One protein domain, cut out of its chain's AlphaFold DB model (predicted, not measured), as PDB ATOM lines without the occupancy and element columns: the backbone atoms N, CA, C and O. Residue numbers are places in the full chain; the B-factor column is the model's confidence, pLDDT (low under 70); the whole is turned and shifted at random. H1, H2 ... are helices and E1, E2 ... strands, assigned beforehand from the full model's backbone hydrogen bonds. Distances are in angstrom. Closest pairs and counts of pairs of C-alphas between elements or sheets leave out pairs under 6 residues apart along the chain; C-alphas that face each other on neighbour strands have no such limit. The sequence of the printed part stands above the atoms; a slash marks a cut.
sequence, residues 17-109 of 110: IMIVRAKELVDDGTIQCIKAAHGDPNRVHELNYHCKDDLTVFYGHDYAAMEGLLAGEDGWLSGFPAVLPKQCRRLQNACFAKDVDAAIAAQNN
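What this domain is: This is residues 17 to 109 of the 110 residues of the protein "Dihydrodipicolinate synthase" of Enterocloster clostridioformis (UniProt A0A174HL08). The parts follow one another along one long axis: helix H1 at one end, then a small two-stranded sheet, E1 and E2, with H2 packed on it, then H3, and at the far end the helical hairpin H5 and H6, with short H4 at the corner of H5. The 93 printed residues run H1 E1 H2 E2 H3 H4 H5 H6, mostly helix, with a parallel sheet. The whole is compact, radius of gyration of the C-alphas 13.4 A, yet elongated, 41 by 24 by 18 A.

How they stand to each other: Start at H1, residues 17 to 27; it touches H2, residues 42 to 51, at a steep tilt of 38 degrees, closest C-alphas Lys 23 and Cys 51, 6.2 A. E1, residues 33 to 36, H2 and E2, residues 56 to 59, form a right-handed strand-helix-strand unit, parallel neighbour strands with a helix between; see N 34 and O 56, 2.9 A. H3, residues 65 to 71, touches H2, closest C-alphas His 45 and Ala 71, 6.3 A. Residues 91 to 96 of H5, residues 85 to 96, touch H3, closest C-alphas Leu 70 and Cys 95, 5.5 A. H6, residues 100 to 107, forms a hairpin with H5, a shallow tilt of 19 degrees, closest C-alphas Ala 94 and Ala 103, 5.0 A. H4, residues 80 to 83, and H5 only just touch, only at the corner, with 3 pairs of C-alphas within 8 A, closest Pro 81 and Cys 88, 5.4 A. In H1, H2, H3, H5 and H6 every O i to N i+4 pair is within hydrogen-bond range; H4 is too short for one.

Where its parts are: Find C-alpha 17 at (-11.026, -19.283, 0.294), where H1 begins its 16.0 A; H2 spans 14.2 A, H5 15.9 A. H6 ends at C-alpha 107, (9.093, -8.001, 21.917).

The domain as a whole: Look for the farthest C-alphas, Asp 28 and Asn 109, 41.6 A apart. The printed part has no cut and no long link; residue 17 is under 70 in pLDDT.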
ATOM      1  N   ILE A  17      -9.588 -18.986   0.444       64.31
ATOM      2  CA  ILE A  17     -11.026 -19.283   0.294       64.31
ATOM      3  C   ILE A  17     -11.800 -19.204   1.623       64.31
ATOM      4  O   ILE A  17     -12.998 -18.929   1.643       64.31
ATOM      5  N   MET A  18     -11.121 -19.396   2.754       73.69
ATOM      6  CA  MET A  18     -11.754 -19.416   4.070       73.69
ATOM      7  C   MET A  18     -11.964 -18.031   4.672       73.69
ATOM      8  O   MET A  18     -12.801 -17.906   5.557       73.69
ATOM      9  N   ILE A  19     -11.272 -16.992   4.205       79.75
ATOM     10  CA  ILE A  19     -11.548 -15.616   4.653       79.75
ATOM     11  C   ILE A  19     -12.882 -15.132   4.090       79.75
ATOM     12  O   ILE A  19     -13.683 -14.540   4.809       79.75
ATOM     13  N   VAL A  20     -13.174 -15.486   2.837       79.94
ATOM     14  CA  VAL A  20     -14.495 -15.262   2.241       79.94
ATOM     15  C   VAL A  20     -15.566 -16.032   3.020       79.94
ATOM     16  O   VAL A  20     -16.604 -15.467   3.356       79.94
ATOM     17  N   ARG A  21     -15.292 -17.284   3.415       85.19
ATOM     18  CA  ARG A  21     -16.220 -18.053   4.259       85.19
ATOM     19  C   ARG A  21     -16.372 -17.469   5.667       85.19
ATOM     20  O   ARG A  21     -17.458 -17.537   6.231       85.19
ATOM     21  N   ALA A  22     -15.313 -16.902   6.245       86.69
ATOM     22  CA  ALA A  22     -15.384 -16.221   7.533       86.69
ATOM     23  C   ALA A  22     -16.364 -15.048   7.469       86.69
ATOM     24  O   ALA A  22     -17.186 -14.921   8.370       86.69
ATOM     25  N   LYS A  23     -16.352 -14.275   6.375       90.31
ATOM     26  CA  LYS A  23     -17.341 -13.219   6.153       90.31
ATOM     27  C   LYS A  23     -18.773 -13.757   6.142       90.31
ATOM     28  O   LYS A  23     -19.614 -13.208   6.835       90.31
ATOM     29  N   GLU A  24     -19.048 -14.849   5.432       91.75
ATOM     30  CA  GLU A  24     -20.399 -15.437   5.405       91.75
ATOM     31  C   GLU A  24     -20.885 -15.844   6.810       91.75
ATOM     32  O   GLU A  24     -22.047 -15.635   7.145       91.75
ATOM     33  N   LEU A  25     -19.985 -16.377   7.647       91.12
ATOM     34  CA  LEU A  25     -20.283 -16.749   9.037       91.12
ATOM     35  C   LEU A  25     -20.421 -15.541   9.981       91.12
ATOM     36  O   LEU A  25     -21.044 -15.654  11.037       91.12
ATOM     37  N   VAL A  26     -19.783 -14.415   9.657       92.25
ATOM     38  CA  VAL A  26     -19.970 -13.141  10.365       92.25
ATOM     39  C   VAL A  26     -21.322 -12.546   9.979       92.25
ATOM     40  O   VAL A  26     -22.125 -12.240  10.859       92.25
ATOM     41  N   ASP A  27     -21.609 -12.473   8.677       93.06
ATOM     42  CA  ASP A  27     -22.837 -11.905   8.114       93.06
ATOM     43  C   ASP A  27     -24.091 -12.674   8.589       93.06
ATOM     44  O   ASP A  27     -25.134 -12.064   8.837       93.06
ATOM     45  N   ASP A  28     -24.006 -14.001   8.768       93.19
ATOM     46  CA  ASP A  28     -25.099 -14.826   9.315       93.19
ATOM     47  C   ASP A  28     -25.155 -14.877  10.860       93.19
ATOM     48  O   ASP A  28     -26.067 -15.477  11.442       93.19
ATOM     49  N   GLY A  29     -24.204 -14.226  11.540       90.44
ATOM     50  CA  GLY A  29     -24.127 -14.143  12.998       90.44
ATOM     51  C   GLY A  29     -23.639 -15.419  13.693       90.44
ATOM     52  O   GLY A  29     -23.745 -15.526  14.921       90.44
ATOM     53  N   THR A  30     -23.104 -16.399  12.960       90.69
ATOM     54  CA  THR A  30     -22.551 -17.635  13.535       90.69
ATOM     55  C   THR A  30     -21.289 -17.381  14.352       90.69
ATOM     56  O   THR A  30     -21.104 -18.052  15.376       90.69
ATOM     57  N   ILE A  31     -20.438 -16.440  13.933       90.38
ATOM     58  CA  ILE A  31     -19.203 -16.068  14.639       90.38
ATOM     59  C   ILE A  31     -19.125 -14.562  14.896       90.38
ATOM     60  O   ILE A  31     -19.661 -13.761  14.143       90.38
ATOM     61  N   GLN A  32     -18.436 -14.190  15.975       92.00
ATOM     62  CA  GLN A  32     -18.184 -12.795  16.368       92.00
ATOM     63  C   GLN A  32     -16.693 -12.522  16.591       92.00
ATOM     64  O   GLN A  32     -16.275 -11.373  16.706       92.00
ATOM     65  N   CYS A  33     -15.877 -13.576  16.683       92.62
ATOM     66  CA  CYS A  33     -14.440 -13.447  16.837       92.62
ATOM     67  C   CYS A  33     -13.672 -14.599  16.187       92.62
ATOM     68  O   CYS A  33     -14.185 -15.713  16.049       92.62
ATOM     69  N   ILE A  34     -12.419 -14.331  15.816       92.50
ATOM     70  CA  ILE A  34     -11.472 -15.327  15.310       92.50
ATOM     71  C   ILE A  34     -10.145 -15.189  16.054       92.50
ATOM     72  O   ILE A  34      -9.590 -14.100  16.153       92.50
ATOM     73  N   LYS A  35      -9.597 -16.324  16.505       92.88
ATOM     74  CA  LYS A  35      -8.178 -16.449  16.861       92.88
ATOM     75  C   LYS A  35      -7.391 -16.897  15.625       92.88
ATOM     76  O   LYS A  35      -7.445 -18.066  15.243       92.88
ATOM     77  N   ALA A  36      -6.635 -15.988  15.019       91.75
ATOM     78  CA  ALA A  36      -5.784 -16.241  13.863       91.75
ATOM     79  C   ALA A  36      -4.501 -16.990  14.275       91.75
ATOM     80  O   ALA A  36      -3.439 -16.408  14.485       91.75
ATOM     81  N   ALA A  37      -4.596 -18.317  14.381       89.62
ATOM     82  CA  ALA A  37      -3.491 -19.203  14.764       89.62
ATOM     83  C   ALA A  37      -2.696 -19.768  13.564       89.62
ATOM     84  O   ALA A  37      -2.124 -20.851  13.657       89.62
ATOM     85  N   HIS A  38      -2.649 -19.055  12.432       87.25
ATOM     86  CA  HIS A  38      -1.840 -19.459  11.270       87.25
ATOM     87  C   HIS A  38      -0.360 -19.094  11.434       87.25
ATOM     88  O   HIS A  38       0.501 -19.790  10.911       87.25
ATOM     89  N   GLY A  39      -0.071 -18.005  12.152       87.62
ATOM     90  CA  GLY A  39       1.295 -17.539  12.386       87.62
ATOM     91  C   GLY A  39       1.717 -16.340  11.571       87.62
ATOM     92  O   GLY A  39       2.501 -15.526  12.037       87.62
ATOM     93  N   ASP A  40       1.141 -16.211  10.383       91.81
ATOM     94  CA  ASP A  40       1.387 -15.098   9.479       91.81
ATOM     95  C   ASP A  40       0.525 -13.884   9.883       91.81
ATOM     96  O   ASP A  40      -0.710 -13.988   9.827       91.81
ATOM     97  N   PRO A  41       1.130 -12.745  10.280       93.38
ATOM     98  CA  PRO A  41       0.404 -11.511  10.584       93.38
ATOM     99  C   PRO A  41      -0.431 -10.987   9.409       93.38
ATOM    100  O   PRO A  41      -1.429 -10.304   9.637       93.38
ATOM    101  N   ASN A  42      -0.122 -11.368   8.160       92.81
ATOM    102  CA  ASN A  42      -0.950 -11.035   6.998       92.81
ATOM    103  C   ASN A  42      -2.407 -11.488   7.170       92.81
ATOM    104  O   ASN A  42      -3.327 -10.838   6.676       92.81
ATOM    105  N   ARG A  43      -2.655 -12.551   7.947       90.75
ATOM    106  CA  ARG A  43      -4.019 -13.017   8.210       90.75
ATOM    107  C   ARG A  43      -4.857 -11.985   8.972       90.75
ATOM    108  O   ARG A  43      -6.066 -11.930   8.764       90.75
ATOM    109  N   VAL A  44      -4.235 -11.157   9.815       93.94
ATOM    110  CA  VAL A  44      -4.912 -10.037  10.490       93.94
ATOM    111  C   VAL A  44      -5.346  -8.995   9.462       93.94
ATOM    112  O   VAL A  44      -6.495  -8.561   9.482       93.94
ATOM    113  N   HIS A  45      -4.467  -8.645   8.518       93.75
ATOM    114  CA  HIS A  45      -4.799  -7.706   7.448       93.75
ATOM    115  C   HIS A  45      -5.951  -8.205   6.575       93.75
ATOM    116  O   HIS A  45      -6.880  -7.444   6.315       93.75
ATOM    117  N   GLU A  46      -5.929  -9.474   6.165       93.12
ATOM    118  CA  GLU A  46      -6.996 -10.054   5.347       93.12
ATOM    119  C   GLU A  46      -8.342 -10.069   6.090       93.12
ATOM    120  O   GLU A  46      -9.358  -9.644   5.540       93.12
ATOM    121  N   LEU A  47      -8.365 -10.507   7.354       92.56
ATOM    122  CA  LEU A  47      -9.592 -10.518   8.158       92.56
ATOM    123  C   LEU A  47     -10.146  -9.106   8.363       92.56
ATOM    124  O   LEU A  47     -11.343  -8.887   8.177       92.56
ATOM    125  N   ASN A  48      -9.278  -8.141   8.667       92.56
ATOM    126  CA  ASN A  48      -9.675  -6.747   8.814       92.56
ATOM    127  C   ASN A  48     -10.199  -6.166   7.493       92.56
ATOM    128  O   ASN A  48     -11.223  -5.489   7.481       92.56
ATOM    129  N   TYR A  49      -9.555  -6.456   6.362       92.75
ATOM    130  CA  TYR A  49     -10.013  -5.975   5.059       92.75
ATOM    131  C   TYR A  49     -11.445  -6.430   4.739       92.75
ATOM    132  O   TYR A  49     -12.225  -5.663   4.178       92.75
ATOM    133  N   HIS A  50     -11.809  -7.658   5.118       91.06
ATOM    134  CA  HIS A  50     -13.120  -8.222   4.806       91.06
ATOM    135  C   HIS A  50     -14.193  -8.007   5.888       91.06
ATOM    136  O   HIS A  50     -15.375  -8.009   5.542       91.06
ATOM    137  N   CYS A  51     -13.813  -7.881   7.167       92.19
ATOM    138  CA  CYS A  51     -14.749  -8.019   8.295       92.19
ATOM    139  C   CYS A  51     -14.529  -7.042   9.471       92.19
ATOM    140  O   CYS A  51     -15.152  -7.239  10.508       92.19
ATOM    141  N   LYS A  52     -13.648  -6.034   9.369       86.12
ATOM    142  CA  LYS A  52     -13.173  -5.240  10.529       86.12
ATOM    143  C   LYS A  52     -14.257  -4.693  11.463       86.12
ATOM    144  O   LYS A  52     -14.043  -4.674  12.669       86.12
ATOM    145  N   ASP A  53     -15.385  -4.232  10.934       91.12
ATOM    146  CA  ASP A  53     -16.419  -3.594  11.760       91.12
ATOM    147  C   ASP A  53     -17.306  -4.609  12.509       91.12
ATOM    148  O   ASP A  53     -17.920  -4.265  13.520       91.12
ATOM    149  N   ASP A  54     -17.324  -5.868  12.058       93.31
ATOM    150  CA  ASP A  54     -18.248  -6.908  12.529       93.31
ATOM    151  C   ASP A  54     -17.540  -8.114  13.179       93.31
ATOM    152  O   ASP A  54     -18.196  -9.005  13.727       93.31
ATOM    153  N   LEU A  55     -16.203  -8.161  13.140       93.44
ATOM    154  CA  LEU A  55     -15.406  -9.290  13.620       93.44
ATOM    155  C   LEU A  55     -14.276  -8.846  14.549       93.44
ATOM    156  O   LEU A  55     -13.373  -8.127  14.136       93.44
ATOM    157  N   THR A  56     -14.247  -9.398  15.764       95.31
ATOM    158  CA  THR A  56     -13.091  -9.263  16.661       95.31
ATOM    159  C   THR A  56     -11.971 -10.228  16.265       95.31
ATOM    160  O   THR A  56     -12.154 -11.453  16.279       95.31
ATOM    161  N   VAL A  57     -10.786  -9.710  15.966       94.56
ATOM    162  CA  VAL A  57      -9.623 -10.504  15.553       94.56
ATOM    163  C   VAL A  57      -8.605 -10.584  16.686       94.56
ATOM    164  O   VAL A  57      -8.159  -9.568  17.209       94.56
ATOM    165  N   PHE A  58      -8.199 -11.806  17.038       95.62
ATOM    166  CA  PHE A  58      -7.085 -12.068  17.946       95.62
ATOM    167  C   PHE A  58      -5.934 -12.739  17.203       95.62
ATOM    168  O   PHE A  58      -6.153 -13.787  16.588       95.62
ATOM    169  N   TYR A  59      -4.699 -12.251  17.310       96.12
ATOM    170  CA  TYR A  59      -3.556 -13.034  16.832       96.12
ATOM    171  C   TYR A  59      -3.207 -14.156  17.797       96.12
ATOM    172  O   TYR A  59      -3.350 -14.051  19.018       96.12
ATOM    173  N   GLY A  60      -2.845 -15.298  17.217       95.12
ATOM    174  CA  GLY A  60      -2.840 -16.572  17.924       95.12
ATOM    175  C   GLY A  60      -1.472 -17.116  18.317       95.12
ATOM    176  O   GLY A  60      -1.443 -18.187  18.925       95.12
ATOM    177  N   HIS A  61      -0.377 -16.438  17.964       95.25
ATOM    178  CA  HIS A  61       0.996 -16.929  18.144       95.25
ATOM    179  C   HIS A  61       1.863 -15.966  18.947       95.25
ATOM    180  O   HIS A  61       1.530 -14.799  19.107       95.25
ATOM    181  N   ASP A  62       2.971 -16.475  19.478       95.31
ATOM    182  CA  ASP A  62       3.871 -15.709  20.346       95.31
ATOM    183  C   ASP A  62       5.043 -15.058  19.591       95.31
ATOM    184  O   ASP A  62       5.554 -14.017  19.998       95.31
ATOM    185  N   TYR A  63       5.462 -15.650  18.470       93.69
ATOM    186  CA  TYR A  63       6.689 -15.256  17.769       93.69
ATOM    187  C   TYR A  63       6.567 -14.003  16.897       93.69
ATOM    188  O   TYR A  63       7.592 -13.399  16.612       93.69
ATOM    189  N   ALA A  64       5.359 -13.614  16.475       95.81
ATOM    190  CA  ALA A  64       5.125 -12.367  15.735       95.81
ATOM    191  C   ALA A  64       3.929 -11.585  16.309       95.81
ATOM    192  O   ALA A  64       3.061 -11.082  15.592       95.81
ATOM    193  N   ALA A  65       3.853 -11.550  17.646       96.19
ATOM    194  CA  ALA A  65       2.810 -10.835  18.374       96.19
ATOM    195  C   ALA A  65       2.856  -9.328  18.093       96.19
ATOM    196  O   ALA A  65       1.815  -8.718  17.871       96.19
ATOM    197  N   MET A  66       4.053  -8.730  18.053       97.75
ATOM    198  CA  MET A  66       4.231  -7.315  17.717       97.75
ATOM    199  C   MET A  66       3.617  -6.964  16.356       97.75
ATOM    200  O   MET A  66       2.890  -5.976  16.241       97.75
ATOM    201  N   GLU A  67       3.904  -7.764  15.333       97.31
ATOM    202  CA  GLU A  67       3.441  -7.555  13.966       97.31
ATOM    203  C   GLU A  67       1.920  -7.690  13.871       97.31
ATOM    204  O   GLU A  67       1.279  -6.822  13.278       97.31
ATOM    205  N   GLY A  68       1.333  -8.718  14.494       96.81
ATOM    206  CA  GLY A  68      -0.125  -8.867  14.573       96.81
ATOM    207  C   GLY A  68      -0.790  -7.671  15.265       96.81
ATOM    208  O   GLY A  68      -1.685  -7.022  14.709       96.81
ATOM    209  N   LEU A  69      -0.288  -7.301  16.448       97.38
ATOM    210  CA  LEU A  69      -0.807  -6.181  17.237       97.38
ATOM    211  C   LEU A  69      -0.731  -4.851  16.473       97.38
ATOM    212  O   LEU A  69      -1.662  -4.038  16.502       97.38
ATOM    213  N   LEU A  70       0.368  -4.608  15.757       97.50
ATOM    214  CA  LEU A  70       0.532  -3.402  14.945       97.50
ATOM    215  C   LEU A  70      -0.324  -3.427  13.672       97.50
ATOM    216  O   LEU A  70      -0.827  -2.359  13.298       97.50
ATOM    217  N   ALA A  71      -0.569  -4.606  13.084       95.69
ATOM    218  CA  ALA A  71      -1.474  -4.820  11.949       95.69
ATOM    219  C   ALA A  71      -2.944  -4.474  12.258       95.69
ATOM    220  O   ALA A  71      -3.743  -4.274  11.336       95.69
ATOM    221  N   GLY A  72      -3.281  -4.319  13.541       93.31
ATOM    222  CA  GLY A  72      -4.561  -3.781  13.995       93.31
ATOM    223  C   GLY A  72      -5.571  -4.846  14.394       93.31
ATOM    224  O   GLY A  72      -6.759  -4.655  14.164       93.31
ATOM    225  N   GLU A  73      -5.110  -5.963  14.945       92.94
ATOM    226  CA  GLU A  73      -5.976  -6.865  15.707       92.94
ATOM    227  C   GLU A  73      -6.526  -6.200  16.977       92.94
ATOM    228  O   GLU A  73      -5.957  -5.240  17.507       92.94
ATOM    229  N   ASP A  74      -7.598  -6.771  17.513       95.81
ATOM    230  CA  ASP A  74      -8.237  -6.313  18.748       95.81
ATOM    231  C   ASP A  74      -7.567  -6.878  20.005       95.81
ATOM    232  O   ASP A  74      -7.785  -6.404  21.125       95.81
ATOM    233  N   GLY A  75      -6.733  -7.905  19.846       94.69
ATOM    234  CA  GLY A  75      -5.938  -8.437  20.935       94.69
ATOM    235  C   GLY A  75      -5.119  -9.663  20.573       94.69
ATOM    236  O   GLY A  75      -5.068 -10.117  19.439       94.69
ATOM    237  N   TRP A  76      -4.525 -10.241  21.610       96.31
ATOM    238  CA  TRP A  76      -3.565 -11.324  21.490       96.31
ATOM    239  C   TRP A  76      -3.959 -12.486  22.402       96.31
ATOM    240  O   TRP A  76      -4.204 -12.297  23.598       96.31
ATOM    241  N   LEU A  77      -4.067 -13.691  21.834       95.12
ATOM    242  CA  LEU A  77      -4.493 -14.898  22.539       95.12
ATOM    243  C   LEU A  77      -3.580 -16.080  22.196       95.12
ATOM    244  O   LEU A  77      -3.839 -16.830  21.255       95.12
ATOM    245  N   SER A  78      -2.554 -16.312  23.007       94.62
ATOM    246  CA  SER A  78      -1.525 -17.346  22.798       94.62
ATOM    247  C   SER A  78      -0.993 -17.894  24.136       94.62
ATOM    248  O   SER A  78      -1.642 -17.732  25.173       94.62
ATOM    249  N   GLY A  79       0.148 -18.596  24.120       95.81
ATOM    250  CA  GLY A  79       0.733 -19.200  25.316       95.81
ATOM    251  C   GLY A  79       1.428 -18.187  26.225       95.81
ATOM    252  O   GLY A  79       1.237 -18.231  27.443       95.81
ATOM    253  N   PHE A  80       2.199 -17.248  25.671       96.19
ATOM    254  CA  PHE A  80       2.982 -16.317  26.489       96.19
ATOM    255  C   PHE A  80       2.126 -15.391  27.357       96.19
ATOM    256  O   PHE A  80       2.475 -15.247  28.527       96.19
ATOM    257  N   PRO A  81       0.982 -14.833  26.914       95.56
ATOM    258  CA  PRO A  81       0.122 -14.031  27.784       95.56
ATOM    259  C   PRO A  81      -0.361 -14.777  29.035       95.56
ATOM    260  O   PRO A  81      -0.643 -14.133  30.046       95.56
ATOM    261  N   ALA A  82      -0.425 -16.115  28.997       94.12
ATOM    262  CA  ALA A  82      -0.782 -16.938  30.151       94.12
ATOM    263  C   ALA A  82       0.395 -17.174  31.119       94.12
ATOM    264  O   ALA A  82       0.174 -17.287  32.323       94.12
ATOM    265  N   VAL A  83       1.633 -17.239  30.617       97.06
ATOM    266  CA  VAL A  83       2.833 -17.580  31.413       97.06
ATOM    267  C   VAL A  83       3.631 -16.337  31.834       97.06
ATOM    268  O   VAL A  83       4.179 -16.286  32.934       97.06
ATOM    269  N   LEU A  84       3.665 -15.308  30.987       97.12
ATOM    270  CA  LEU A  84       4.448 -14.073  31.114       97.12
ATOM    271  C   LEU A  84       3.551 -12.820  30.984       97.12
ATOM    272  O   LEU A  84       3.826 -11.927  30.174       97.12
ATOM    273  N   PRO A  85       2.461 -12.705  31.771       96.62
ATOM    274  CA  PRO A  85       1.420 -11.698  31.547       96.62
ATOM    275  C   PRO A  85       1.926 -10.256  31.651       96.62
ATOM    276  O   PRO A  85       1.432  -9.378  30.947       96.62
ATOM    277  N   LYS A  86       2.919  -9.982  32.512       97.75
ATOM    278  CA  LYS A  86       3.475  -8.630  32.678       97.75
ATOM    279  C   LYS A  86       4.260  -8.198  31.442       97.75
ATOM    280  O   LYS A  86       4.072  -7.080  30.977       97.75
ATOM    281  N   GLN A  87       5.114  -9.071  30.915       97.81
ATOM    282  CA  GLN A  87       5.908  -8.814  29.717       97.81
ATOM    283  C   GLN A  87       5.006  -8.633  28.499       97.81
ATOM    284  O   GLN A  87       5.089  -7.613  27.815       97.81
ATOM    285  N   CYS A  88       4.057  -9.551  28.324       97.81
ATOM    286  CA  CYS A  88       3.097  -9.512  27.230       97.81
ATOM    287  C   CYS A  88       2.227  -8.250  27.263       97.81
ATOM    288  O   CYS A  88       1.989  -7.628  26.230       97.81
ATOM    289  N   ARG A  89       1.799  -7.807  28.456       97.44
ATOM    290  CA  ARG A  89       1.020  -6.570  28.602       97.44
ATOM    291  C   ARG A  89       1.814  -5.327  28.205       97.44
ATOM    292  O   ARG A  89       1.225  -4.414  27.638       97.44
ATOM    293  N   ARG A  90       3.123  -5.275  28.486       98.06
ATOM    294  CA  ARG A  90       3.975  -4.151  28.056       98.06
ATOM    295  C   ARG A  90       4.027  -4.052  26.536       98.06
ATOM    296  O   ARG A  90       3.806  -2.963  26.016       98.06
ATOM    297  N   LEU A  91       4.252  -5.177  25.853       98.31
ATOM    298  CA  LEU A  91       4.221  -5.230  24.392       98.31
ATOM    299  C   LEU A  91       2.860  -4.775  23.856       98.31
ATOM    300  O   LEU A  91       2.801  -3.849  23.055       98.31
ATOM    301  N   GLN A  92       1.767  -5.364  24.352       97.81
ATOM    302  CA  GLN A  92       0.417  -5.015  23.908       97.81
ATOM    303  C   GLN A  92       0.122  -3.520  24.070       97.81
ATOM    304  O   GLN A  92      -0.397  -2.893  23.149       97.81
ATOM    305  N   ASN A  93       0.477  -2.934  25.215       98.19
ATOM    306  CA  ASN A  93       0.267  -1.511  25.463       98.19
ATOM    307  C   ASN A  93       1.073  -0.635  24.492       98.19
ATOM    308  O   ASN A  93       0.523   0.330  23.969       98.19
ATOM    309  N   ALA A  94       2.340  -0.974  24.226       98.44
ATOM    310  CA  ALA A  94       3.178  -0.243  23.274       98.44
ATOM    311  C   ALA A  94       2.611  -0.318  21.844       98.44
ATOM    312  O   ALA A  94       2.434   0.711  21.190       98.44
ATOM    313  N   CYS A  95       2.216  -1.513  21.394       98.31
ATOM    314  CA  CYS A  95       1.590  -1.695  20.085       98.31
ATOM    315  C   CYS A  95       0.261  -0.934  19.960       98.31
ATOM    316  O   CYS A  95      -0.007  -0.331  18.921       98.31
ATOM    317  N   PHE A  96      -0.575  -0.930  21.004       97.81
ATOM    318  CA  PHE A  96      -1.861  -0.220  21.001       97.81
ATOM    319  C   PHE A  96      -1.687   1.302  21.040       97.81
ATOM    320  O   PHE A  96      -2.462   2.018  20.414       97.81
ATOM    321  N   ALA A  97      -0.635   1.791  21.700       98.12
ATOM    322  CA  ALA A  97      -0.227   3.194  21.654       98.12
ATOM    323  C   ALA A  97       0.449   3.591  20.327       98.12
ATOM    324  O   ALA A  97       0.726   4.771  20.124       98.12
ATOM    325  N   LYS A  98       0.707   2.626  19.429       97.88
ATOM    326  CA  LYS A  98       1.479   2.800  18.186       97.88
ATOM    327  C   LYS A  98       2.898   3.336  18.427       97.88
ATOM    328  O   LYS A  98       3.480   3.971  17.551       97.88
ATOM    329  N   ASP A  99       3.467   3.025  19.590       98.50
ATOM    330  CA  ASP A  99       4.868   3.280  19.916       98.50
ATOM    331  C   ASP A  99       5.711   2.091  19.435       98.50
ATOM    332  O   ASP A  99       5.849   1.072  20.117       98.50
ATOM    333  N   VAL A 100       6.202   2.197  18.197       98.31
ATOM    334  CA  VAL A 100       6.925   1.112  17.517       98.31
ATOM    335  C   VAL A 100       8.260   0.820  18.202       98.31
ATOM    336  O   VAL A 100       8.611  -0.348  18.362       98.31
ATOM    337  N   ASP A 101       8.972   1.843  18.673       98.50
ATOM    338  CA  ASP A 101      10.261   1.662  19.346       98.50
ATOM    339  C   ASP A 101      10.084   0.929  20.683       98.50
ATOM    340  O   ASP A 101      10.797  -0.041  20.971       98.50
ATOM    341  N   ALA A 102       9.083   1.320  21.480       98.44
ATOM    342  CA  ALA A 102       8.752   0.613  22.714       98.44
ATOM    343  C   ALA A 102       8.254  -0.817  22.452       98.44
ATOM    344  O   ALA A 102       8.554  -1.725  23.233       98.44
ATOM    345  N   ALA A 103       7.524  -1.040  21.355       98.44
ATOM    346  CA  ALA A 103       7.052  -2.365  20.964       98.44
ATOM    347  C   ALA A 103       8.217  -3.296  20.590       98.44
ATOM    348  O   ALA A 103       8.290  -4.409  21.113       98.44
ATOM    349  N   ILE A 104       9.174  -2.823  19.784       98.19
ATOM    350  CA  ILE A 104      10.389  -3.573  19.420       98.19
ATOM    351  C   ILE A 104      11.201  -3.922  20.672       98.19
ATOM    352  O   ILE A 104      11.640  -5.065  20.840       98.19
ATOM    353  N   ALA A 105      11.380  -2.960  21.580       98.12
ATOM    354  CA  ALA A 105      12.089  -3.190  22.835       98.12
ATOM    355  C   ALA A 105      11.371  -4.218  23.728       98.12
ATOM    356  O   ALA A 105      12.020  -5.036  24.380       98.12
ATOM    357  N   ALA A 106      10.036  -4.197  23.756       97.62
ATOM    358  CA  ALA A 106       9.239  -5.139  24.532       97.62
ATOM    359  C   ALA A 106       9.247  -6.554  23.934       97.62
ATOM    360  O   ALA A 106       9.429  -7.504  24.692       97.62
ATOM    361  N   GLN A 107       9.093  -6.704  22.613       96.75
ATOM    362  CA  GLN A 107       9.093  -8.001  21.917       96.75
ATOM    363  C   GLN A 107      10.414  -8.754  22.128       96.75
ATOM    364  O   GLN A 107      10.407  -9.952  22.392       96.75
ATOM    365  N   ASN A 108      11.544  -8.043  22.082       95.62
ATOM    366  CA  ASN A 108      12.877  -8.615  22.305       95.62
ATOM    367  C   ASN A 108      13.218  -8.845  23.792       95.62
ATOM    368  O   ASN A 108      14.349  -9.201  24.122       95.62
ATOM    369  N   ASN A 109      12.263  -8.611  24.694       93.19
ATOM    370  CA  ASN A 109      12.412  -8.748  26.143       93.19
ATOM    371  C   ASN A 109      11.175  -9.415  26.780       93.19
ATOM    372  O   ASN A 109      10.745  -9.064  27.892       93.19
TER     373      ASN A 109